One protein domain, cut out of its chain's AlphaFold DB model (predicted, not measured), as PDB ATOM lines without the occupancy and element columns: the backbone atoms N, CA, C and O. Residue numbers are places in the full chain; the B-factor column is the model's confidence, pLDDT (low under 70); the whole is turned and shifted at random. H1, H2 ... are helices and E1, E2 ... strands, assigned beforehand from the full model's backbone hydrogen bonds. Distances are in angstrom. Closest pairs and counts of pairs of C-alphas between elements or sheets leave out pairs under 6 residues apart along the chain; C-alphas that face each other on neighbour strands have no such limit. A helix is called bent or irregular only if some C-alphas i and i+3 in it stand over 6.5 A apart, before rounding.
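Overview. This is residues 251 to 294 of the 308 residues of the protein "Hydantoinase/oxoprolinase N-terminal region" of Mesorhizobium sp. NFR06 (UniProt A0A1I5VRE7). A two-stranded hairpin, E1 and E2, makes one end of this model and a single sharply kinked helix, H1, makes the other; a three-residue link joins them, and the space between E1 and H1 is open. The hairpin's loop, residues 256 to 261, sticks out at one end, and residues 286 to 294, of which 286 to 292 belong to H1, stick out at the other. The printed part has 44 residues, with two named strands and then one named helix in the order E1, E2, H1; the sheet, E1 - E2, is antiparallel and the class is mixed, helices and strands. The whole is only just extended, close to loose, with a radius of gyration of the C-alphas of 14.1 A, and its C-alphas span 39 by 26 by 11 A, an outline that is only just flat.

Along the chain. Begin with the sheet: find C-alpha 251 at (133.677, 123.326, 181.017), where E1, residues 251 to 255, starts. E2, residues 262 to 269, is the longest strand by residues, and measures 18.3 A from first to last C-alpha. Look at residue 266, where E2 bends by 54 degrees. Then go to C-alpha 273 at (123.971, 121.579, 174.135), where H1, residues 273 to 292, begins; it ends at C-alpha 292, at (115.385, 113.149, 184.203), 15.7 A away. Near residue 280 you will find a kink of 123 degrees in H1, and the helix is irregular: C-alphas 279 and 282 are 9.1 A apart.

Arrangement. E1 and E2 are antiparallel neighbours, a hairpin, with 143 degrees between their directions. Look at the C-alphas of Val 252 and Leu 265, which face each other at 4.8 A. Across the pair, N 253 and O 264 are within hydrogen-bond range at 2.9 A, and N 266 and O 251 at 2.8 A. From the sheet, follow residues 270 to 272, the tight link from E2 to H1. E1 and H1 are apart, with no C-alpha of the one within 8 A of the other. In the backbone of H1, 14 of 16 O i to N i+4 pairs are within hydrogen-bond range.

Size, cuts and confidence. The two C-alphas farthest apart are those of Leu 259 and Ala 278, at 39.7 A, while the first and last printed C-alphas, of Glu 251 and Lys 294, are 23.0 A apart. The printed part has no cut. The link from E1 to E2, six residues, is short, and there is no long link. The mean pLDDT of the printed part is 82.3; look at residues 256 to 258 and residue 294 for values under 70.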
ATOM      1  N   GLU A 251     133.781 124.627 180.350       86.94
ATOM      2  CA  GLU A 251     133.677 123.326 181.017       86.94
ATOM      3  C   GLU A 251     133.524 123.520 182.528       86.94
ATOM      4  O   GLU A 251     134.353 124.163 183.170       86.94
ATOM      5  N   VAL A 252     132.494 122.909 183.105       86.69
ATOM      6  CA  VAL A 252     132.347 122.790 184.556       86.69
ATOM      7  C   VAL A 252     132.940 121.453 184.985       86.69
ATOM      8  O   VAL A 252     132.491 120.399 184.534       86.69
ATOM      9  N   SER A 253     133.949 121.487 185.854       84.75
ATOM     10  CA  SER A 253     134.644 120.298 186.354       84.75
ATOM     11  C   SER A 253     134.800 120.326 187.874       84.75
ATOM     12  O   SER A 253     134.693 121.374 188.510       84.75
ATOM     13  N   LEU A 254     135.052 119.160 188.469       85.44
ATOM     14  CA  LEU A 254     135.344 119.033 189.893       85.44
ATOM     15  C   LEU A 254     136.830 118.828 190.128       85.44
ATOM     16  O   LEU A 254     137.461 117.951 189.536       85.44
ATOM     17  N   GLN A 255     137.389 119.595 191.057       80.25
ATOM     18  CA  GLN A 255     138.741 119.372 191.539       80.25
ATOM     19  C   GLN A 255     138.725 118.321 192.656       80.25
ATOM     20  O   GLN A 255     138.650 118.641 193.838       80.25
ATOM     21  N   GLU A 256     138.806 117.047 192.273       69.06
ATOM     22  CA  GLU A 256     138.750 115.909 193.208       69.06
ATOM     23  C   GLU A 256     140.074 115.643 193.952       69.06
ATOM     24  O   GLU A 256     140.118 114.872 194.905       69.06
ATOM     25  N   ARG A 257     141.177 116.280 193.532       66.94
ATOM     26  CA  ARG A 257     142.532 116.052 194.077       66.94
ATOM     27  C   ARG A 257     142.913 116.942 195.270       66.94
ATOM     28  O   ARG A 257     144.063 116.904 195.699       66.94
ATOM     29  N   SER A 258     141.989 117.749 195.783       65.38
ATOM     30  CA  SER A 258     142.208 118.616 196.947       65.38
ATOM     31  C   SER A 258     141.460 118.073 198.171       65.38
ATOM     32  O   SER A 258     140.440 117.405 198.035       65.38
ATOM     33  N   LEU A 259     141.944 118.389 199.379       75.75
ATOM     34  CA  LEU A 259     141.238 118.117 200.645       75.75
ATOM     35  C   LEU A 259     139.865 118.817 200.709       75.75
ATOM     36  O   LEU A 259     139.017 118.457 201.523       75.75
ATOM     37  N   THR A 260     139.656 119.808 199.844       76.94
ATOM     38  CA  THR A 260     138.400 120.518 199.622       76.94
ATOM     39  C   THR A 260     137.931 120.309 198.185       76.94
ATOM     40  O   THR A 260     138.628 120.670 197.238       76.94
ATOM     41  N   SER A 261     136.734 119.748 198.007       79.06
ATOM     42  CA  SER A 261     136.089 119.688 196.694       79.06
ATOM     43  C   SER A 261     135.746 121.103 196.229       79.06
ATOM     44  O   SER A 261     135.076 121.846 196.948       79.06
ATOM     45  N   ALA A 262     136.192 121.475 195.031       84.12
ATOM     46  CA  ALA A 262     135.884 122.759 194.410       84.12
ATOM     47  C   ALA A 262     135.343 122.546 192.993       84.12
ATOM     48  O   ALA A 262     135.824 121.677 192.264       84.12
ATOM     49  N   ILE A 263     134.350 123.351 192.612       86.88
ATOM     50  CA  ILE A 263     133.898 123.458 191.222       86.88
ATOM     51  C   ILE A 263     134.854 124.406 190.504       86.88
ATOM     52  O   ILE A 263     135.118 125.510 190.982       86.88
ATOM     53  N   VAL A 264     135.367 123.971 189.360       86.50
ATOM     54  CA  VAL A 264     136.255 124.743 188.495       86.50
ATOM     55  C   VAL A 264     135.554 124.971 187.164       86.50
ATOM     56  O   VAL A 264     134.986 124.040 186.594       86.50
ATOM     57  N   LEU A 265     135.599 126.211 186.682       85.62
ATOM     58  CA  LEU A 265     135.036 126.614 185.398       85.62
ATOM     59  C   LEU A 265     136.169 126.931 184.415       85.62
ATOM     60  O   LEU A 265     137.058 127.723 184.730       85.62
ATOM     61  N   GLY A 266     136.127 126.325 183.231       82.81
ATOM     62  CA  GLY A 266     137.176 126.445 182.223       82.81
ATOM     63  C   GLY A 266     138.491 125.755 182.633       82.81
ATOM     64  O   GLY A 266     138.545 125.012 183.613       82.81
ATOM     65  N   PRO A 267     139.588 125.947 181.875       76.56
ATOM     66  CA  PRO A 267     139.701 126.751 180.655       76.56
ATOM     67  C   PRO A 267     139.244 126.005 179.390       76.56
ATOM     68  O   PRO A 267     139.332 126.547 178.288       76.56
ATOM     69  N   ARG A 268     138.824 124.738 179.510       81.12
ATOM     70  CA  ARG A 268     138.332 123.970 178.364       81.12
ATOM     71  C   ARG A 268     136.917 124.403 178.001       81.12
ATOM     72  O   ARG A 268     136.187 124.950 178.824       81.12
ATOM     73  N   ARG A 269     136.558 124.128 176.752       81.62
ATOM     74  CA  ARG A 269     135.244 124.410 176.183       81.62
ATOM     75  C   ARG A 269     134.516 123.107 175.906       81.62
ATOM     76  O   ARG A 269     135.153 122.133 175.500       81.62
ATOM     77  N   LEU A 270     133.207 123.110 176.101       82.94
ATOM     78  CA  LEU A 270     132.317 122.041 175.666       82.94
ATOM     79  C   LEU A 270     131.496 122.517 174.467       82.94
ATOM     80  O   LEU A 270     131.303 123.713 174.265       82.94
ATOM     81  N   VAL A 271     131.038 121.574 173.648       80.44
ATOM     82  CA  VAL A 271     130.095 121.881 172.568       80.44
ATOM     83  C   VAL A 271     128.774 122.328 173.208       80.44
ATOM     84  O   VAL A 271     128.280 121.600 174.077       80.44
ATOM     85  N   PRO A 272     128.185 123.470 172.797       77.38
ATOM     86  CA  PRO A 272     126.899 123.916 173.318       77.38
ATOM     87  C   PRO A 272     125.837 122.831 173.154       77.38
ATOM     88  O   PRO A 272     125.766 122.184 172.104       77.38
ATOM     89  N   LEU A 273     124.973 122.650 174.155       76.38
ATOM     90  CA  LEU A 273     123.971 121.579 174.135       76.38
ATOM     91  C   LEU A 273     123.035 121.693 172.932       76.38
ATOM     92  O   LEU A 273     122.664 120.679 172.350       76.38
ATOM     93  N   ALA A 274     122.689 122.919 172.534       78.94
ATOM     94  CA  ALA A 274     121.868 123.175 171.357       78.94
ATOM     95  C   ALA A 274     122.520 122.646 170.066       78.94
ATOM     96  O   ALA A 274     121.844 122.020 169.250       78.94
ATOM     97  N   LEU A 275     123.835 122.838 169.903       81.94
ATOM     98  CA  LEU A 275     124.579 122.321 168.753       81.94
ATOM     99  C   LEU A 275     124.723 120.797 168.831       81.94
ATOM    100  O   LEU A 275     124.415 120.102 167.865       81.94
ATOM    101  N   ALA A 276     125.084 120.263 170.000       84.69
ATOM    102  CA  ALA A 276     125.182 118.821 170.214       84.69
ATOM    103  C   ALA A 276     123.839 118.107 169.971       84.69
ATOM    104  O   ALA A 276     123.806 117.009 169.421       84.69
ATOM    105  N   ALA A 277     122.716 118.726 170.343       85.62
ATOM    106  CA  ALA A 277     121.377 118.208 170.078       85.62
ATOM    107  C   ALA A 277     120.997 118.293 168.592       85.62
ATOM    108  O   ALA A 277     120.304 117.410 168.097       85.62
ATOM    109  N   ALA A 278     121.455 119.314 167.865       87.75
ATOM    110  CA  ALA A 278     121.239 119.401 166.422       87.75
ATOM    111  C   ALA A 278     122.028 118.325 165.653       87.75
ATOM    112  O   ALA A 278     121.501 117.730 164.716       87.75
ATOM    113  N   GLU A 279     123.268 118.041 166.063       90.75
ATOM    114  CA  GLU A 279     124.141 117.060 165.398       90.75
ATOM    115  C   GLU A 279     123.881 115.613 165.852       90.75
ATOM    116  O   GLU A 279     124.033 114.665 165.076       90.75
ATOM    117  N   HIS A 280     123.474 115.421 167.110       89.62
ATOM    118  CA  HIS A 280     123.373 114.114 167.770       89.62
ATOM    119  C   HIS A 280     122.078 113.950 168.587       89.62
ATOM    120  O   HIS A 280     122.076 113.318 169.649       89.62
ATOM    121  N   GLY A 281     120.965 114.498 168.090       87.75
ATOM    122  CA  GLY A 281     119.691 114.621 168.812       87.75
ATOM    123  C   GLY A 281     119.207 113.355 169.514       87.75
ATOM    124  O   GLY A 281     118.896 113.406 170.700       87.75
ATOM    125  N   ASP A 282     119.226 112.199 168.847       90.12
ATOM    126  CA  ASP A 282     118.772 110.934 169.446       90.12
ATOM    127  C   ASP A 282     119.654 110.463 170.610       90.12
ATOM    128  O   ASP A 282     119.184 109.813 171.547       90.12
ATOM    129  N   ALA A 283     120.960 110.731 170.558       87.69
ATOM    130  CA  ALA A 283     121.873 110.387 171.643       87.69
ATOM    131  C   ALA A 283     121.672 111.333 172.833       87.69
ATOM    132  O   ALA A 283     121.515 110.861 173.960       87.69
ATOM    133  N   ILE A 284     121.594 112.640 172.568       87.94
ATOM    134  CA  ILE A 284     121.396 113.673 173.590       87.94
ATOM    135  C   ILE A 284     120.032 113.528 174.270       87.94
ATOM    136  O   ILE A 284     119.961 113.492 175.495       87.94
ATOM    137  N   ALA A 285     118.951 113.359 173.505       86.38
ATOM    138  CA  ALA A 285     117.604 113.202 174.045       86.38
ATOM    139  C   ALA A 285     117.485 111.961 174.942       86.38
ATOM    140  O   ALA A 285     116.917 112.045 176.031       86.38
ATOM    141  N   ARG A 286     118.071 110.825 174.531       88.06
ATOM    142  CA  ARG A 286     118.117 109.610 175.364       88.06
ATOM    143  C   ARG A 286     118.887 109.830 176.659       88.06
ATOM    144  O   ARG A 286     118.502 109.279 177.689       88.06
ATOM    145  N   ASP A 287     119.978 110.585 176.623       85.50
ATOM    146  CA  ASP A 287     120.766 110.844 177.824       85.50
ATOM    147  C   ASP A 287     120.052 111.792 178.791       85.50
ATOM    148  O   ASP A 287     119.901 111.458 179.965       85.50
ATOM    149  N   LEU A 288     119.483 112.889 178.283       84.25
ATOM    150  CA  LEU A 288     118.675 113.824 179.072       84.25
ATOM    151  C   LEU A 288     117.439 113.144 179.682       84.25
ATOM    152  O   LEU A 288     117.144 113.346 180.858       84.25
ATOM    153  N   GLN A 289     116.744 112.282 178.929       86.06
ATOM    154  CA  GLN A 289     115.627 111.486 179.457       86.06
ATOM    155  C   GLN A 289     116.078 110.513 180.550       86.06
ATOM    156  O   GLN A 289     115.400 110.375 181.568       86.06
ATOM    157  N   ARG A 290     117.232 109.852 180.378       83.12
ATOM    158  CA  ARG A 290     117.805 108.986 181.420       83.12
ATOM    159  C   ARG A 290     118.156 109.767 182.683       83.12
ATOM    160  O   ARG A 290     117.924 109.253 183.773       83.12
ATOM    161  N   GLN A 291     118.685 110.982 182.553       81.00
ATOM    162  CA  GLN A 291     118.990 111.855 183.689       81.00
ATOM    163  C   GLN A 291     117.713 112.320 184.404       81.00
ATOM    164  O   GLN A 291     117.642 112.235 185.627       81.00
ATOM    165  N   LEU A 292     116.675 112.711 183.656       80.69
ATOM    166  CA  LEU A 292     115.385 113.149 184.203       80.69
ATOM    167  C   LEU A 292     114.688 112.061 185.042       80.69
ATOM    168  O   LEU A 292     114.001 112.365 186.012       80.69
ATOM    169  N   LEU A 293     114.856 110.791 184.663       82.56
ATOM    170  CA  LEU A 293     114.198 109.646 185.298       82.56
ATOM    171  C   LEU A 293     114.969 109.070 186.504       82.56
ATOM    172  O   LEU A 293     114.491 108.119 187.127       82.56
ATOM    173  N   LYS A 294     116.155 109.598 186.852       69.62
ATOM    174  CA  LYS A 294     116.946 109.099 187.991       69.62
ATOM    175  C   LYS A 294     116.409 109.641 189.334       69.62
ATOM    176  O   LYS A 294     116.303 110.852 189.499       69.62
TER     177      LYS A 294